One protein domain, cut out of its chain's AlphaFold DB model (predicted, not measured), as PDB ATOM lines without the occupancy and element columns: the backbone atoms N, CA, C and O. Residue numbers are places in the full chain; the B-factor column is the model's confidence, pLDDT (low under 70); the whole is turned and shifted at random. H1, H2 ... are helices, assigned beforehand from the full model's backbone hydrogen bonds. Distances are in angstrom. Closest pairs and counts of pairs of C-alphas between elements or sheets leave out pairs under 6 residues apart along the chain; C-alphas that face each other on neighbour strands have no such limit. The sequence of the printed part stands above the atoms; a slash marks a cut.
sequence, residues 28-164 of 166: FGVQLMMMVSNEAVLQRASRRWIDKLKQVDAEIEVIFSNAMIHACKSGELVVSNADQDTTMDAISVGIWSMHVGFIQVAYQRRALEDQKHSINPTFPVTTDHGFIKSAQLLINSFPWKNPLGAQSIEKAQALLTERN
ATOM      1  N   PHE A  28     138.704  89.001  63.638       83.19
ATOM      2  CA  PHE A  28     138.709  90.308  62.977       83.19
ATOM      3  C   PHE A  28     137.298  90.837  62.652       83.19
ATOM      4  O   PHE A  28     137.151  91.799  61.898       83.19
ATOM      5  N   GLY A  29     136.240  90.197  63.164       85.00
ATOM      6  CA  GLY A  29     134.854  90.518  62.813       85.00
ATOM      7  C   GLY A  29     134.472  91.969  63.106       85.00
ATOM      8  O   GLY A  29     133.832  92.608  62.271       85.00
ATOM      9  N   VAL A  30     134.940  92.527  64.225       83.88
ATOM     10  CA  VAL A  30     134.703  93.940  64.562       83.88
ATOM     11  C   VAL A  30     135.393  94.867  63.560       83.88
ATOM     12  O   VAL A  30     134.808  95.839  63.099       83.88
ATOM     13  N   GLN A  31     136.623  94.547  63.163       84.12
ATOM     14  CA  GLN A  31     137.387  95.313  62.182       84.12
ATOM     15  C   GLN A  31     136.727  95.271  60.805       84.12
ATOM     16  O   GLN A  31     136.672  96.290  60.122       84.12
ATOM     17  N   LEU A  32     136.159  94.124  60.422       85.81
ATOM     18  CA  LEU A  32     135.359  94.016  59.206       85.81
ATOM     19  C   LEU A  32     134.127  94.932  59.266       85.81
ATOM     20  O   LEU A  32     133.867  95.649  58.303       85.81
ATOM     21  N   MET A  33     133.430  94.971  60.408       83.06
ATOM     22  CA  MET A  33     132.293  95.875  60.631       83.06
ATOM     23  C   MET A  33     132.682  97.361  60.570       83.06
ATOM     24  O   MET A  33     131.891  98.192  60.139       83.06
ATOM     25  N   MET A  34     133.911  97.717  60.944       83.31
ATOM     26  CA  MET A  34     134.410  99.088  60.785       83.31
ATOM     27  C   MET A  34     134.781  99.428  59.334       83.31
ATOM     28  O   MET A  34     134.766 100.594  58.952       83.31
ATOM     29  N   MET A  35     135.120  98.434  58.508       84.19
ATOM     30  CA  MET A  35     135.440  98.659  57.095       84.19
ATOM     31  C   MET A  35     134.193  98.783  56.217       84.19
ATOM     32  O   MET A  35     134.223  99.514  55.229       84.19
ATOM     33  N   VAL A  36     133.091  98.105  56.562       83.56
ATOM     34  CA  VAL A  36     131.844  98.160  55.770       83.56
ATOM     35  C   VAL A  36     131.179  99.536  55.778       83.56
ATOM     36  O   VAL A  36     130.405  99.822  54.875       83.56
ATOM     37  N   SER A  37     131.510 100.420  56.724       78.69
ATOM     38  CA  SER A  37     131.041 101.814  56.713       78.69
ATOM     39  C   SER A  37     131.801 102.715  55.728       78.69
ATOM     40  O   SER A  37     131.509 103.904  55.639       78.69
ATOM     41  N   ASN A  38     132.792 102.189  54.998       86.94
ATOM     42  CA  ASN A  38     133.580 102.945  54.029       86.94
ATOM     43  C   ASN A  38     133.122 102.658  52.590       86.94
ATOM     44  O   ASN A  38     133.294 101.551  52.077       86.94
ATOM     45  N   GLU A  39     132.608 103.680  51.903       88.62
ATOM     46  CA  GLU A  39     132.108 103.539  50.530       88.62
ATOM     47  C   GLU A  39     133.182 103.028  49.553       88.62
ATOM     48  O   GLU A  39     132.901 102.157  48.734       88.62
ATOM     49  N   ALA A  40     134.431 103.487  49.667       91.44
ATOM     50  CA  ALA A  40     135.515 103.047  48.788       91.44
ATOM     51  C   ALA A  40     135.870 101.562  48.984       91.44
ATOM     52  O   ALA A  40     136.288 100.894  48.034       91.44
ATOM     53  N   VAL A  41     135.694 101.030  50.199       89.69
ATOM     54  CA  VAL A  41     135.798  99.587  50.463       89.69
ATOM     55  C   VAL A  41     134.631  98.856  49.804       89.69
ATOM     56  O   VAL A  41     134.854  97.881  49.086       89.69
ATOM     57  N   LEU A  42     133.401  99.347  49.985       90.00
ATOM     58  CA  LEU A  42     132.208  98.734  49.398       90.00
ATOM     59  C   LEU A  42     132.254  98.713  47.864       90.00
ATOM     60  O   LEU A  42     131.920  97.696  47.269       90.00
ATOM     61  N   GLN A  43     132.737  99.775  47.216       91.31
ATOM     62  CA  GLN A  43     132.865  99.853  45.754       91.31
ATOM     63  C   GLN A  43     133.817  98.799  45.164       91.31
ATOM     64  O   GLN A  43     133.703  98.450  43.990       91.31
ATOM     65  N   ARG A  44     134.755  98.284  45.965       92.88
ATOM     66  CA  ARG A  44     135.729  97.258  45.552       92.88
ATOM     67  C   ARG A  44     135.371  95.860  46.042       92.88
ATOM     68  O   ARG A  44     136.039  94.893  45.678       92.88
ATOM     69  N   ALA A  45     134.348  95.741  46.878       91.69
ATOM     70  CA  ALA A  45     133.923  94.465  47.407       91.69
ATOM     71  C   ALA A  45     133.076  93.687  46.390       91.69
ATOM     72  O   ALA A  45     132.457  94.246  45.484       91.69
ATOM     73  N   SER A  46     133.028  92.361  46.540       94.38
ATOM     74  CA  SER A  46     132.217  91.533  45.645       94.38
ATOM     75  C   SER A  46     130.727  91.851  45.797       94.38
ATOM     76  O   SER A  46     130.224  91.997  46.914       94.38
ATOM     77  N   ARG A  47     129.993  91.872  44.678       93.38
ATOM     78  CA  ARG A  47     128.551  92.155  44.688       93.38
ATOM     79  C   ARG A  47     127.774  91.201  45.596       93.38
ATOM     80  O   ARG A  47     126.968  91.644  46.402       93.38
ATOM     81  N   ARG A  48     128.107  89.907  45.537       95.00
ATOM     82  CA  ARG A  48     127.523  88.864  46.392       95.00
ATOM     83  C   ARG A  48     127.677  89.175  47.883       95.00
ATOM     84  O   ARG A  48     126.758  88.920  48.654       95.00
ATOM     85  N   TRP A  49     128.832  89.689  48.295       90.56
ATOM     86  CA  TRP A  49     129.065  90.044  49.694       90.56
ATOM     87  C   TRP A  49     128.258  91.276  50.107       90.56
ATOM     88  O   TRP A  49     127.627  91.247  51.159       90.56
ATOM     89  N   ILE A  50     128.197  92.306  49.258       91.69
ATOM     90  CA  ILE A  50     127.381  93.507  49.502       91.69
ATOM     91  C   ILE A  50     125.899  93.145  49.626       91.69
ATOM     92  O   ILE A  50     125.233  93.587  50.558       91.69
ATOM     93  N   ASP A  51     125.382  92.322  48.714       94.06
ATOM     94  CA  ASP A  51     123.982  91.897  48.748       94.06
ATOM     95  C   ASP A  51     123.691  91.085  50.023       94.06
ATOM     96  O   ASP A  51     122.649  91.273  50.651       94.06
ATOM     97  N   LYS A  52     124.643  90.251  50.475       91.94
ATOM     98  CA  LYS A  52     124.505  89.527  51.745       91.94
ATOM     99  C   LYS A  52     124.520  90.460  52.959       91.94
ATOM    100  O   LYS A  52     123.736  90.237  53.874       91.94
ATOM    101  N   LEU A  53     125.379  91.481  52.971       89.50
ATOM    102  CA  LEU A  53     125.410  92.485  54.040       89.50
ATOM    103  C   LEU A  53     124.078  93.229  54.138       89.50
ATOM    104  O   LEU A  53     123.514  93.290  55.221       89.50
ATOM    105  N   LYS A  54     123.540  93.708  53.009       90.75
ATOM    106  CA  LYS A  54     122.234  94.387  52.960       90.75
ATOM    107  C   LYS A  54     121.099  93.511  53.475       90.75
ATOM    108  O   LYS A  54     120.229  93.988  54.189       90.75
ATOM    109  N   GLN A  55     121.112  92.229  53.110       94.69
ATOM    110  CA  GLN A  55     120.115  91.283  53.597       94.69
ATOM    111  C   GLN A  55     120.186  91.139  55.125       94.69
ATOM    112  O   GLN A  55     119.162  91.219  55.792       94.69
ATOM    113  N   VAL A  56     121.386  90.930  55.673       90.12
ATOM    114  CA  VAL A  56     121.575  90.755  57.123       90.12
ATOM    115  C   VAL A  56     121.222  92.032  57.889       90.12
ATOM    116  O   VAL A  56     120.612  91.946  58.949       90.12
ATOM    117  N   ASP A  57     121.565  93.201  57.349       88.94
ATOM    118  CA  ASP A  57     121.226  94.504  57.929       88.94
ATOM    119  C   ASP A  57     119.703  94.684  58.060       88.94
ATOM    120  O   ASP A  57     119.195  94.905  59.159       88.94
ATOM    121  N   ALA A  58     118.958  94.423  56.978       91.44
ATOM    122  CA  ALA A  58     117.496  94.464  56.990       91.44
ATOM    123  C   ALA A  58     116.876  93.432  57.957       91.44
ATOM    124  O   ALA A  58     115.891  93.716  58.638       91.44
ATOM    125  N   GLU A  59     117.447  92.226  58.050       93.06
ATOM    126  CA  GLU A  59     116.998  91.202  59.003       93.06
ATOM    127  C   GLU A  59     117.186  91.659  60.462       93.06
ATOM    128  O   GLU A  59     116.303  91.441  61.297       93.06
ATOM    129  N   ILE A  60     118.304  92.322  60.778       88.31
ATOM    130  CA  ILE A  60     118.580  92.869  62.116       88.31
ATOM    131  C   ILE A  60     117.627  94.023  62.444       88.31
ATOM    132  O   ILE A  60     117.098  94.075  63.557       88.31
ATOM    133  N   GLU A  61     117.371  94.914  61.487       89.19
ATOM    134  CA  GLU A  61     116.431  96.024  61.651       89.19
ATOM    135  C   GLU A  61     115.024  95.516  61.998       89.19
ATOM    136  O   GLU A  61     114.415  95.970  62.967       89.19
ATOM    137  N   VAL A  62     114.543  94.479  61.302       91.56
ATOM    138  CA  VAL A  62     113.250  93.840  61.603       91.56
ATOM    139  C   VAL A  62     113.211  93.274  63.024       91.56
ATOM    140  O   VAL A  62     112.201  93.415  63.719       91.56
ATOM    141  N   ILE A  63     114.291  92.642  63.491       90.25
ATOM    142  CA  ILE A  63     114.375  92.106  64.859       90.25
ATOM    143  C   ILE A  63     114.238  93.232  65.892       90.25
ATOM    144  O   ILE A  63     113.491  93.082  66.863       90.25
ATOM    145  N   PHE A  64     114.933  94.351  65.680       88.69
ATOM    146  CA  PHE A  64     114.880  95.503  66.575       88.69
ATOM    147  C   PHE A  64     113.491  96.157  66.575       88.69
ATOM    148  O   PHE A  64     112.883  96.316  67.636       88.69
ATOM    149  N   SER A  65     112.948  96.450  65.394       90.31
ATOM    150  CA  SER A  65     111.622  97.052  65.231       90.31
ATOM    151  C   SER A  65     110.531  96.201  65.875       90.31
ATOM    152  O   SER A  65     109.693  96.716  66.614       90.31
ATOM    153  N   ASN A  66     110.583  94.878  65.706       91.62
ATOM    154  CA  ASN A  66     109.647  93.966  66.362       91.62
ATOM    155  C   ASN A  66     109.752  94.008  67.893       91.62
ATOM    156  O   ASN A  66     108.724  93.962  68.574       91.62
ATOM    157  N   ALA A  67     110.964  94.114  68.448       90.50
ATOM    158  CA  ALA A  67     111.155  94.244  69.893       90.50
ATOM    159  C   ALA A  67     110.554  95.552  70.432       90.50
ATOM    160  O   ALA A  67     109.898  95.541  71.472       90.50
ATOM    161  N   MET A  68     110.717  96.656  69.704       92.31
ATOM    162  CA  MET A  68     110.166  97.957  70.084       92.31
ATOM    163  C   MET A  68     108.640  98.011  69.961       92.31
ATOM    164  O   MET A  68     107.962  98.445  70.890       92.31
ATOM    165  N   ILE A  69     108.076  97.471  68.876       92.19
ATOM    166  CA  ILE A  69     106.620  97.327  68.715       92.19
ATOM    167  C   ILE A  69     106.039  96.489  69.857       92.19
ATOM    168  O   ILE A  69     104.979  96.813  70.397       92.19
ATOM    169  N   HIS A  70     106.722  95.407  70.241       92.06
ATOM    170  CA  HIS A  70     106.317  94.596  71.383       92.06
ATOM    171  C   HIS A  70     106.349  95.396  72.692       92.06
ATOM    172  O   HIS A  70     105.415  95.282  73.485       92.06
ATOM    173  N   ALA A  71     107.363  96.234  72.909       93.94
ATOM    174  CA  ALA A  71     107.457  97.081  74.094       93.94
ATOM    175  C   ALA A  71     106.292  98.078  74.205       93.94
ATOM    176  O   ALA A  71     105.727  98.236  75.286       93.94
ATOM    177  N   CYS A  72     105.877  98.689  73.094       93.56
ATOM    178  CA  CYS A  72     104.695  99.556  73.066       93.56
ATOM    179  C   CYS A  72     103.415  98.761  73.371       93.56
ATOM    180  O   CYS A  72     102.646  99.118  74.258       93.56
ATOM    181  N   LYS A  73     103.206  97.626  72.684       92.62
ATOM    182  CA  LYS A  73     101.994  96.795  72.838       92.62
ATOM    183  C   LYS A  73     101.848  96.176  74.229       92.62
ATOM    184  O   LYS A  73     100.732  96.019  74.712       92.62
ATOM    185  N   SER A  74     102.958  95.797  74.857       93.88
ATOM    186  CA  SER A  74     102.984  95.254  76.224       93.88
ATOM    187  C   SER A  74     102.850  96.335  77.303       93.88
ATOM    188  O   SER A  74     102.653  96.011  78.475       93.88
ATOM    189  N   GLY A  75     102.948  97.614  76.926       94.31
ATOM    190  CA  GLY A  75     102.977  98.738  77.857       94.31
ATOM    191  C   GLY A  75     104.290  98.848  78.635       94.31
ATOM    192  O   GLY A  75     104.316  99.484  79.686       94.31
ATOM    193  N   GLU A  76     105.371  98.217  78.165       95.69
ATOM    194  CA  GLU A  76     106.719  98.461  78.684       95.69
ATOM    195  C   GLU A  76     107.222  99.855  78.297       95.69
ATOM    196  O   GLU A  76     107.855 100.508  79.123       95.69
ATOM    197  N   LEU A  77     106.927 100.308  77.074       96.50
ATOM    198  CA  LEU A  77     107.180 101.671  76.607       96.50
ATOM    199  C   LEU A  77     105.857 102.444  76.581       96.50
ATOM    200  O   LEU A  77     104.933 102.085  75.854       96.50
ATOM    201  N   VAL A  78     105.762 103.492  77.397       96.50
ATOM    202  CA  VAL A  78     104.534 104.261  77.621       96.50
ATOM    203  C   VAL A  78     104.558 105.513  76.749       96.50
ATOM    204  O   VAL A  78     104.967 106.587  77.183       96.50
ATOM    205  N   VAL A  79     104.135 105.360  75.498       93.94
ATOM    206  CA  VAL A  79     104.057 106.441  74.503       93.94
ATOM    207  C   VAL A  79     102.664 106.510  73.892       93.94
ATOM    208  O   VAL A  79     101.933 105.518  73.874       93.94
ATOM    209  N   SER A  80     102.278 107.688  73.399       92.44
ATOM    210  CA  SER A  80     101.047 107.835  72.624       92.44
ATOM    211  C   SER A  80     101.203 107.154  71.255       92.44
ATOM    212  O   SER A  80     102.313 107.059  70.732       92.44
ATOM    213  N   ASN A  81     100.098 106.732  70.629       89.31
ATOM    214  CA  ASN A  81     100.144 106.179  69.267       89.31
ATOM    215  C   ASN A  81     100.705 107.184  68.244       89.31
ATOM    216  O   ASN A  81     101.276 106.772  67.243       89.31
ATOM    217  N   ALA A  82     100.528 108.489  68.483       91.19
ATOM    218  CA  ALA A  82     101.012 109.535  67.585       91.19
ATOM    219  C   ALA A  82     102.538 109.714  67.664       91.19
ATOM    220  O   ALA A  82     103.160 110.058  66.665       91.19
ATOM    221  N   ASP A  83     103.135 109.445  68.828       92.81
ATOM    222  CA  ASP A  83     104.571 109.628  69.070       92.81
ATOM    223  C   ASP A  83     105.371 108.324  68.958       92.81
ATOM    224  O   ASP A  83     106.592 108.329  69.145       92.81
ATOM    225  N   GLN A  84     104.698 107.197  68.701       92.12
ATOM    226  CA  GLN A  84     105.303 105.871  68.753       92.12
ATOM    227  C   GLN A  84     106.470 105.736  67.770       92.12
ATOM    228  O   GLN A  84     107.572 105.396  68.201       92.12
ATOM    229  N   ASP A  85     106.252 106.038  66.489       91.62
ATOM    230  CA  ASP A  85     107.273 105.889  65.444       91.62
ATOM    231  C   ASP A  85     108.470 106.811  65.713       91.62
ATOM    232  O   ASP A  85     109.605 106.351  65.807       91.62
ATOM    233  N   THR A  86     108.209 108.092  65.995       94.56
ATOM    234  CA  THR A  86     109.248 109.078  66.336       94.56
ATOM    235  C   THR A  86     110.072 108.653  67.554       94.56
ATOM    236  O   THR A  86     111.294 108.816  67.576       94.56
ATOM    237  N   THR A  87     109.428 108.094  68.583       94.69
ATOM    238  CA  THR A  87     110.130 107.627  69.786       94.69
ATOM    239  C   THR A  87     110.965 106.384  69.492       94.69
ATOM    240  O   THR A  87     112.106 106.293  69.941       94.69
ATOM    241  N   MET A  88     110.426 105.432  68.728       93.00
ATOM    242  CA  MET A  88     111.153 104.230  68.320       93.00
ATOM    243  C   MET A  88     112.383 104.571  67.472       93.00
ATOM    244  O   MET A  88     113.457 104.013  67.714       93.00
ATOM    245  N   ASP A  89     112.266 105.525  66.553       93.75
ATOM    246  CA  ASP A  89     113.380 106.006  65.735       93.75
ATOM    247  C   ASP A  89     114.449 106.689  66.592       93.75
ATOM    248  O   ASP A  89     115.636 106.380  66.471       93.75
ATOM    249  N   ALA A  90     114.044 107.557  67.524       95.75
ATOM    250  CA  ALA A  90     114.968 108.221  68.442       95.75
ATOM    251  C   ALA A  90     115.741 107.218  69.318       95.75
ATOM    252  O   ALA A  90     116.956 107.345  69.491       95.75
ATOM    253  N   ILE A  91     115.048 106.195  69.832       95.31
ATOM    254  CA  ILE A  91     115.651 105.091  70.589       95.31
ATOM    255  C   ILE A  91     116.667 104.353  69.709       95.31
ATOM    256  O   ILE A  91     117.821 104.195  70.112       95.31
ATOM    257  N   SER A  92     116.262 103.956  68.499       92.44
ATOM    258  CA  SER A  92     117.105 103.240  67.535       92.44
ATOM    259  C   SER A  92     118.387 104.012  67.244       92.44
ATOM    260  O   SER A  92     119.484 103.526  67.520       92.44
ATOM    261  N   VAL A  93     118.255 105.238  66.737       94.12
ATOM    262  CA  VAL A  93     119.388 106.074  66.333       94.12
ATOM    263  C   VAL A  93     120.308 106.351  67.516       94.12
ATOM    264  O   VAL A  93     121.527 106.224  67.375       94.12
ATOM    265  N   GLY A  94     119.758 106.678  68.689       95.44
ATOM    266  CA  GLY A  94     120.548 106.954  69.887       95.44
ATOM    267  C   GLY A  94     121.376 105.748  70.338       95.44
ATOM    268  O   GLY A  94     122.588 105.861  70.536       95.44
ATOM    269  N   ILE A  95     120.738 104.581  70.464       93.69
ATOM    270  CA  ILE A  95     121.391 103.340  70.901       93.69
ATOM    271  C   ILE A  95     122.455 102.896  69.901       93.69
ATOM    272  O   ILE A  95     123.584 102.607  70.305       93.69
ATOM    273  N   TRP A  96     122.114 102.864  68.608       90.56
ATOM    274  CA  TRP A  96     123.037 102.455  67.555       90.56
ATOM    275  C   TRP A  96     124.252 103.372  67.491       90.56
ATOM    276  O   TRP A  96     125.380 102.883  67.524       90.56
ATOM    277  N   SER A  97     124.041 104.690  67.478       93.12
ATOM    278  CA  SER A  97     125.133 105.668  67.383       93.12
ATOM    279  C   SER A  97     126.086 105.567  68.570       93.12
ATOM    280  O   SER A  97     127.304 105.562  68.398       93.12
ATOM    281  N   MET A  98     125.545 105.438  69.782       94.06
ATOM    282  CA  MET A  98     126.349 105.324  70.996       94.06
ATOM    283  C   MET A  98     127.129 104.003  71.043       94.06
ATOM    284  O   MET A  98     128.312 104.007  71.382       94.06
ATOM    285  N   HIS A  99     126.498 102.879  70.687       91.12
ATOM    286  CA  HIS A  99     127.157 101.573  70.695       91.12
ATOM    287  C   HIS A  99     128.230 101.466  69.604       91.12
ATOM    288  O   HIS A  99     129.378 101.139  69.907       91.12
ATOM    289  N   VAL A 100     127.891 101.798  68.354       89.00
ATOM    290  CA  VAL A 100     128.842 101.781  67.230       89.00
ATOM    291  C   VAL A 100     129.985 102.756  67.483       89.00
ATOM    292  O   VAL A 100     131.145 102.375  67.336       89.00
ATOM    293  N   GLY A 101     129.683 103.978  67.934       90.31
ATOM    294  CA  GLY A 101     130.695 104.983  68.253       90.31
ATOM    295  C   GLY A 101     131.652 104.524  69.354       90.31
ATOM    296  O   GLY A 101     132.868 104.650  69.203       90.31
ATOM    297  N   PHE A 102     131.137 103.920  70.430       91.38
ATOM    298  CA  PHE A 102     131.979 103.361  71.487       91.38
ATOM    299  C   PHE A 102     132.910 102.261  70.959       91.38
ATOM    300  O   PHE A 102     134.117 102.312  71.204       91.38
ATOM    301  N   ILE A 103     132.370 101.299  70.203       87.62
ATOM    302  CA  ILE A 103     133.144 100.188  69.630       87.62
ATOM    303  C   ILE A 103     134.228 100.715  68.681       87.62
ATOM    304  O   ILE A 103     135.384 100.305  68.788       87.62
ATOM    305  N   GLN A 104     133.895 101.660  67.799       87.06
ATOM    306  CA  GLN A 104     134.853 102.257  66.867       87.06
ATOM    307  C   GLN A 104     135.992 102.971  67.598       87.06
ATOM    308  O   GLN A 104     137.156 102.693  67.319       87.06
ATOM    309  N   VAL A 105     135.683 103.830  68.577       87.31
ATOM    310  CA  VAL A 105     136.707 104.539  69.361       87.31
ATOM    311  C   VAL A 105     137.595 103.551  70.121       87.31
ATOM    312  O   VAL A 105     138.819 103.689  70.111       87.31
ATOM    313  N   ALA A 106     137.003 102.535  70.749       85.69
ATOM    314  CA  ALA A 106     137.726 101.512  71.497       85.69
ATOM    315  C   ALA A 106     138.726 100.745  70.613       85.69
ATOM    316  O   ALA A 106     139.898 100.601  70.968       85.69
ATOM    317  N   TYR A 107     138.291 100.287  69.437       82.88
ATOM    318  CA  TYR A 107     139.145  99.531  68.521       82.88
ATOM    319  C   TYR A 107     140.148 100.409  67.765       82.88
ATOM    320  O   TYR A 107     141.269  99.962  67.521       82.88
ATOM    321  N   GLN A 108     139.796 101.653  67.432       83.31
ATOM    322  CA  GLN A 108     140.721 102.604  66.814       83.31
ATOM    323  C   GLN A 108     141.882 102.934  67.755       83.31
ATOM    324  O   GLN A 108     143.036 102.895  67.333       83.31
ATOM    325  N   ARG A 109     141.603 103.217  69.035       81.88
ATOM    326  CA  ARG A 109     142.650 103.481  70.036       81.88
ATOM    327  C   ARG A 109     143.595 102.294  70.176       81.88
ATOM    328  O   ARG A 109     144.803 102.470  70.084       81.88
ATOM    329  N   ARG A 110     143.040 101.082  70.265       78.12
ATOM    330  CA  ARG A 110     143.822  99.840  70.291       78.12
ATOM    331  C   ARG A 110     144.720  99.673  69.062       78.12
ATOM    332  O   ARG A 110     145.823  99.160  69.193       78.12
ATOM    333  N   ALA A 111     144.248 100.046  67.874       79.56
ATOM    334  CA  ALA A 111     145.030  99.918  66.645       79.56
ATOM    335  C   ALA A 111     146.202 100.914  66.569       79.56
ATOM    336  O   ALA A 111     147.180 100.636  65.879       79.56
ATOM    337  N   LEU A 112     146.092 102.063  67.246       77.81
ATOM    338  CA  LEU A 112     147.097 103.130  67.255       77.81
ATOM    339  C   LEU A 112     148.089 103.027  68.424       77.81
ATOM    340  O   LEU A 112     149.177 103.594  68.348       77.81
ATOM    341  N   GLU A 113     147.731 102.334  69.503       74.12
ATOM    342  CA  GLU A 113     148.643 102.060  70.613       74.12
ATOM    343  C   GLU A 113     149.643 100.965  70.205       74.12
ATOM    344  O   GLU A 113     149.288  99.792  70.067       74.12
ATOM    345  N   ASP A 114     150.917 101.341  70.031       56.62
ATOM    346  CA  ASP A 114     152.031 100.389  69.966       56.62
ATOM    347  C   ASP A 114     151.893  99.401  71.134       56.62
ATOM    348  O   ASP A 114     151.710  99.824  72.276       56.62
ATOM    349  N   GLN A 115     152.002  98.098  70.848       55.56
ATOM    350  CA  GLN A 115     151.678  96.918  71.685       55.56
ATOM    351  C   GLN A 115     152.174  96.904  73.159       55.56
ATOM    352  O   GLN A 115     151.953  95.929  73.872       55.56
ATOM    353  N   LYS A 116     152.870  97.939  73.635       50.56
ATOM    354  CA  LYS A 116     153.513  98.056  74.948       50.56
ATOM    355  C   LYS A 116     152.634  98.636  76.059       50.56
ATOM    356  O   LYS A 116     152.953  98.403  77.218       50.56
ATOM    357  N   HIS A 117     151.572  99.375  75.747       48.09
ATOM    358  CA  HIS A 117     150.668  99.950  76.756       48.09
ATOM    359  C   HIS A 117     149.224  99.725  76.324       48.09
ATOM    360  O   HIS A 117     148.536 100.670  75.966       48.09
ATOM    361  N   SER A 118     148.777  98.464  76.293       44.94
ATOM    362  CA  SER A 118     147.411  98.167  75.872       44.94
ATOM    363  C   SER A 118     146.427  98.780  76.865       44.94
ATOM    364  O   SER A 118     146.201  98.218  77.943       44.94
ATOM    365  N   ILE A 119     145.746  99.857  76.479       48.78
ATOM    366  CA  ILE A 119     144.365 100.029  76.908       48.78
ATOM    367  C   ILE A 119     143.613  98.955  76.129       48.78
ATOM    368  O   ILE A 119     143.053  99.190  75.059       48.78
ATOM    369  N   ASN A 120     143.677  97.715  76.627       53.72
ATOM    370  CA  ASN A 120     142.746  96.696  76.183       53.72
ATOM    371  C   ASN A 120     141.376  97.338  76.353       53.72
ATOM    372  O   ASN A 120     141.068  97.777  77.467       53.72
ATOM    373  N   PRO A 121     140.561  97.457  75.296       58.00
ATOM    374  CA  PRO A 121     139.186  97.792  75.545       58.00
ATOM    375  C   PRO A 121     138.678  96.653  76.421       58.00
ATOM    376  O   PRO A 121     138.798  95.487  76.037       58.00
ATOM    377  N   THR A 122     138.287  96.991  77.649       68.12
ATOM    378  CA  THR A 122     137.902  96.039  78.689       68.12
ATOM    379  C   THR A 122     136.594  95.403  78.250       68.12
ATOM    380  O   THR A 122     135.526  95.796  78.697       68.12
ATOM    381  N   PHE A 123     136.667  94.512  77.267       79.75
ATOM    382  CA  PHE A 123     135.574  93.673  76.841       79.75
ATOM    383  C   PHE A 123     135.681  92.353  77.611       79.75
ATOM    384  O   PHE A 123     136.783  91.810  77.726       79.75
ATOM    385  N   PRO A 124     134.561  91.842  78.134       86.50
ATOM    386  CA  PRO A 124     133.275  92.530  78.208       86.50
ATOM    387  C   PRO A 124     133.324  93.750  79.140       86.50
ATOM    388  O   PRO A 124     133.961  93.715  80.193       86.50
ATOM    389  N   VAL A 125     132.602  94.814  78.777       89.00
ATOM    390  CA  VAL A 125     132.514  96.025  79.608       89.00
ATOM    391  C   VAL A 125     131.807  95.721  80.923       89.00
ATOM    392  O   VAL A 125     130.770  95.049  80.950       89.00
ATOM    393  N   THR A 126     132.367  96.200  82.029       91.00
ATOM    394  CA  THR A 126     131.782  96.052  83.365       91.00
ATOM    395  C   THR A 126     130.536  96.927  83.522       91.00
ATOM    396  O   THR A 126     130.371  97.931  82.825       91.00
ATOM    397  N   THR A 127     129.634  96.559  84.437       93.06
ATOM    398  CA  THR A 127     128.383  97.303  84.676       93.06
ATOM    399  C   THR A 127     128.605  98.730  85.188       93.06
ATOM    400  O   THR A 127     127.751  99.591  84.998       93.06
ATOM    401  N   ASP A 128     129.750  99.005  85.811       91.56
ATOM    402  CA  ASP A 128     130.135 100.310  86.350       91.56
ATOM    403  C   ASP A 128     130.908 101.193  85.351       91.56
ATOM    404  O   ASP A 128     131.181 102.366  85.648       91.56
ATOM    405  N   HIS A 129     131.219 100.661  84.163       92.62
ATOM    406  CA  HIS A 129     131.950 101.357  83.113       92.62
ATOM    407  C   HIS A 129     131.186 102.599  82.622       92.62
ATOM    408  O   HIS A 129     129.961 102.584  82.477       92.62
ATOM    409  N   GLY A 130     131.911 103.676  82.294       91.75
ATOM    410  CA  GLY A 130     131.317 104.949  81.858       91.75
ATOM    411  C   GLY A 130     130.356 104.804  80.672       91.75
ATOM    412  O   GLY A 130     129.269 105.365  80.699       91.75
ATOM    413  N   PHE A 131     130.705 103.966  79.689       93.56
ATOM    414  CA  PHE A 131     129.827 103.615  78.561       93.56
ATOM    415  C   PHE A 131     128.479 103.019  79.006       93.56
ATOM    416  O   PHE A 131     127.441 103.449  78.512       93.56
ATOM    417  N   ILE A 132     128.474 102.090  79.968       95.88
ATOM    418  CA  ILE A 132     127.239 101.474  80.474       95.88
ATOM    419  C   ILE A 132     126.399 102.490  81.249       95.88
ATOM    420  O   ILE A 132     125.183 102.533  81.079       95.88
ATOM    421  N   LYS A 133     127.034 103.374  82.028       95.75
ATOM    422  CA  LYS A 133     126.337 104.478  82.711       95.75
ATOM    423  C   LYS A 133     125.699 105.453  81.720       95.75
ATOM    424  O   LYS A 133     124.530 105.796  81.871       95.75
ATOM    425  N   SER A 134     126.431 105.871  80.687       96.25
ATOM    426  CA  SER A 134     125.896 106.726  79.620       96.25
ATOM    427  C   SER A 134     124.735 106.055  78.893       96.25
ATOM    428  O   SER A 134     123.714 106.692  78.641       96.25
ATOM    429  N   ALA A 135     124.854 104.756  78.625       96.81
ATOM    430  CA  ALA A 135     123.794 103.996  77.997       96.81
ATOM    431  C   ALA A 135     122.539 103.887  78.850       96.81
ATOM    432  O   ALA A 135     121.437 104.080  78.344       96.81
ATOM    433  N   GLN A 136     122.696 103.631  80.146       97.69
ATOM    434  CA  GLN A 136     121.584 103.625  81.083       97.69
ATOM    435  C   GLN A 136     120.856 104.974  81.090       97.69
ATOM    436  O   GLN A 136     119.630 104.990  81.050       97.69
ATOM    437  N   LEU A 137     121.589 106.094  81.107       97.62
ATOM    438  CA  LEU A 137     120.998 107.435  81.072       97.62
ATOM    439  C   LEU A 137     120.201 107.680  79.786       97.62
ATOM    440  O   LEU A 137     119.075 108.163  79.861       97.62
ATOM    441  N   LEU A 138     120.756 107.307  78.629       97.75
ATOM    442  CA  LEU A 138     120.066 107.425  77.346       97.75
ATOM    443  C   LEU A 138     118.820 106.537  77.286       97.75
ATOM    444  O   LEU A 138     117.764 106.980  76.860       97.75
ATOM    445  N   ILE A 139     118.911 105.282  77.720       97.31
ATOM    446  CA  ILE A 139     117.749 104.387  77.724       97.31
ATOM    447  C   ILE A 139     116.676 104.955  78.657       97.31
ATOM    448  O   ILE A 139     115.514 105.036  78.276       97.31
ATOM    449  N   ASN A 140     117.055 105.419  79.846       97.75
ATOM    450  CA  ASN A 140     116.121 105.954  80.834       97.75
ATOM    451  C   ASN A 140     115.558 107.342  80.491       97.75
ATOM    452  O   ASN A 140     114.660 107.794  81.198       97.75
ATOM    453  N   SER A 141     116.025 108.015  79.431       97.44
ATOM    454  CA  SER A 141     115.388 109.256  78.965       97.44
ATOM    455  C   SER A 141     114.054 109.014  78.253       97.44
ATOM    456  O   SER A 141     113.331 109.968  77.980       97.44
ATOM    457  N   PHE A 142     113.725 107.758  77.947       97.38
ATOM    458  CA  PHE A 142     112.458 107.356  77.335       97.38
ATOM    459  C   PHE A 142     111.463 106.843  78.392       97.38
ATOM    460  O   PHE A 142     111.883 106.352  79.445       97.38
ATOM    461  N   PRO A 143     110.141 106.932  78.137       96.38
ATOM    462  CA  PRO A 143     109.106 106.651  79.133       96.38
ATOM    463  C   PRO A 143     108.870 105.144  79.326       96.38
ATOM    464  O   PRO A 143     107.815 104.601  78.999       96.38
ATOM    465  N   TRP A 144     109.861 104.437  79.861       97.06
ATOM    466  CA  TRP A 144     109.712 103.034  80.236       97.06
ATOM    467  C   TRP A 144     108.863 102.898  81.498       97.06
ATOM    468  O   TRP A 144     109.093 103.590  82.488       97.06
ATOM    469  N   LYS A 145     107.939 101.935  81.513       96.62
ATOM    470  CA  LYS A 145     107.165 101.568  82.707       96.62
ATOM    471  C   LYS A 145     108.071 101.159  83.869       96.62
ATOM    472  O   LYS A 145     107.799 101.508  85.011       96.62
ATOM    473  N   ASN A 146     109.142 100.426  83.560       95.38
ATOM    474  CA  ASN A 146     110.190 100.044  84.502       95.38
ATOM    475  C   ASN A 146     111.555 100.450  83.914       95.38
ATOM    476  O   ASN A 146     112.123  99.679  83.134       95.38
ATOM    477  N   PRO A 147     112.065 101.653  84.232       96.19
ATOM    478  CA  PRO A 147     113.385 102.099  83.789       96.19
ATOM    479  C   PRO A 147     114.515 101.200  84.316       96.19
ATOM    480  O   PRO A 147     114.364 100.511  85.326       96.19
ATOM    481  N   LEU A 148     115.678 101.231  83.660       96.31
ATOM    482  CA  LEU A 148     116.849 100.460  84.080       96.31
ATOM    483  C   LEU A 148     117.375 100.934  85.432       96.31
ATOM    484  O   LEU A 148     117.838 102.071  85.566       96.31
ATOM    485  N   GLY A 149     117.404 100.022  86.401       95.75
ATOM    486  CA  GLY A 149     118.177 100.150  87.635       95.75
ATOM    487  C   GLY A 149     119.470  99.330  87.599       95.75
ATOM    488  O   GLY A 149     119.658  98.483  86.728       95.75
ATOM    489  N   ALA A 150     120.341  99.533  88.592       94.69
ATOM    490  CA  ALA A 150     121.583  98.763  88.731       94.69
ATOM    491  C   ALA A 150     121.323  97.243  88.773       94.69
ATOM    492  O   ALA A 150     121.954  96.491  88.036       94.69
ATOM    493  N   GLN A 151     120.312  96.810  89.535       94.06
ATOM    494  CA  GLN A 151     119.925  95.396  89.638       94.06
ATOM    495  C   GLN A 151     119.495  94.796  88.288       94.06
ATOM    496  O   GLN A 151     119.830  93.654  87.989       94.06
ATOM    497  N   SER A 152     118.792  95.560  87.445       94.12
ATOM    498  CA  SER A 152     118.400  95.122  86.096       94.12
ATOM    499  C   SER A 152     119.610  94.932  85.177       94.12
ATOM    500  O   SER A 152     119.657  93.979  84.400       94.12
ATOM    501  N   ILE A 153     120.613  95.806  85.289       96.38
ATOM    502  CA  ILE A 153     121.861  95.713  84.517       96.38
ATOM    503  C   ILE A 153     122.693  94.511  84.992       96.38
ATOM    504  O   ILE A 153     123.191  93.740  84.173       96.38
ATOM    505  N   GLU A 154     122.796  94.298  86.304       95.19
ATOM    506  CA  GLU A 154     123.473  93.131  86.888       95.19
ATOM    507  C   GLU A 154     122.784  91.819  86.501       95.19
ATOM    508  O   GLU A 154     123.450  90.867  86.093       95.19
ATOM    509  N   LYS A 155     121.448  91.786  86.541       94.44
ATOM    510  CA  LYS A 155     120.640  90.661  86.054       94.44
ATOM    511  C   LYS A 155     120.934  90.367  84.582       94.44
ATOM    512  O   LYS A 155     121.154  89.210  84.224       94.44
ATOM    513  N   ALA A 156     120.967  91.393  83.729       94.25
ATOM    514  CA  ALA A 156     121.307  91.235  82.318       94.25
ATOM    515  C   ALA A 156     122.726  90.661  82.140       94.25
ATOM    516  O   ALA A 156     122.908  89.701  81.393       94.25
ATOM    517  N   GLN A 157     123.716  91.179  82.874       94.25
ATOM    518  CA  GLN A 157     125.085  90.659  82.856       94.25
ATOM    519  C   GLN A 157     125.157  89.185  83.287       94.25
ATOM    520  O   GLN A 157     125.830  88.384  82.629       94.25
ATOM    521  N   ALA A 158     124.483  88.823  84.380       93.56
ATOM    522  CA  ALA A 158     124.475  87.461  84.900       93.56
ATOM    523  C   ALA A 158     123.911  86.476  83.865       93.56
ATOM    524  O   ALA A 158     124.545  85.463  83.571       93.56
ATOM    525  N   LEU A 159     122.792  86.828  83.225       93.25
ATOM    526  CA  LEU A 159     122.178  86.015  82.171       93.25
ATOM    527  C   LEU A 159     123.085  85.850  80.944       93.25
ATOM    528  O   LEU A 159     123.140  84.772  80.355       93.25
ATOM    529  N   LEU A 160     123.801  86.901  80.536       92.19
ATOM    530  CA  LEU A 160     124.756  86.796  79.429       92.19
ATOM    531  C   LEU A 160     125.931  85.875  79.774       92.19
ATOM    532  O   LEU A 160     126.367  85.102  78.923       92.19
ATOM    533  N   THR A 161     126.406  85.932  81.018       92.25
ATOM    534  CA  THR A 161     127.492  85.079  81.518       92.25
ATOM    535  C   THR A 161     127.062  83.611  81.547       92.25
ATOM    536  O   THR A 161     127.759  82.757  81.008       92.25
ATOM    537  N   GLU A 162     125.867  83.320  82.074       92.94
ATOM    538  CA  GLU A 162     125.276  81.972  82.091       92.94
ATOM    539  C   GLU A 162     125.174  81.366  80.681       92.94
ATOM    540  O   GLU A 162     125.353  80.167  80.481       92.94
ATOM    541  N   ARG A 163     124.917  82.208  79.676       89.75
ATOM    542  CA  ARG A 163     124.774  81.803  78.272       89.75
ATOM    543  C   ARG A 163     126.077  81.864  77.464       89.75
ATOM    544  O   ARG A 163     126.014  81.661  76.254       89.75
ATOM    545  N   ASN A 164     127.227  82.119  78.099       89.44
ATOM    546  CA  ASN A 164     128.545  82.243  77.454       89.44
ATOM    547  C   ASN A 164     128.596  83.320  76.347       89.44
ATOM    548  O   ASN A 164     129.283  83.174  75.336       89.44
TER     549      ASN A 164
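AT A GLANCE: This is residues 28 to 164 of the 166 residues of an uncharacterized protein of Thalassomonas viridans (UniProt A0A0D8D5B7). Two long helices, H3 and H4, meet near the end of H3 and the beginning of H4 as a V, and the short H1 and H2 loosely bridge its open mouth. H5 packs side by side on H4, outside the V, and H6 follows as a separate helix that touches no other. The 137 printed residues, with six named helices from H1 to H6 and no named strand, are all helix in class and loose, with a radius of gyration of the C-alphas of 17.8 A and spans of 47 by 39 by 26 A.

HOW THE PARTS SIT: Start at H1, residues 29 to 35: its Met 34 is close to, but not clearly touching, Gln 104 of H4, residues 84 to 112, with C-alphas 6.9 A apart. H2, residues 39 to 44, is close to but not clearly touching H3, residues 47 to 74; their closest C-alphas, of Leu 42 and Ile 50, are 7.1 A apart. H3 and H4 only just touch, with 3 pairs of C-alphas within 8 A, the closest being Met 68 and Met 88 at 6.6 A; they run opposite ways at a steep tilt of 49 degrees. H4 forms a helical hairpin with H5, residues 130 to 140, at a shallow tilt of 5 degrees; the closest C-alphas, of Phe 102 and Phe 131, are 7.4 A apart. H6, residues 150 to 162, is apart from H4 and H5. Every O i to N i+4 pair is within hydrogen-bond range in H1, H3, H4, H5 and H6, and 1 of 2 in H2.

IN THESE COORDINATES: Find C-alpha 29, where H1 begins, at (134.854, 90.518, 62.813). H3 runs 40.7 A from C-alpha 47, and H4 41.9 A from C-alpha 84 at (105.303, 105.871, 68.753). H5 spans 15.3 A; H6 spans 18.4 A to C-alpha 162 at (125.276, 81.972, 82.091).

THE WHOLE: The farthest C-alphas, of Asn 81 and Lys 116, are 54.3 A apart. The printed part has no cut; the link from H4 to H5 is long, and its residues 114 to 122 have pLDDT under 70.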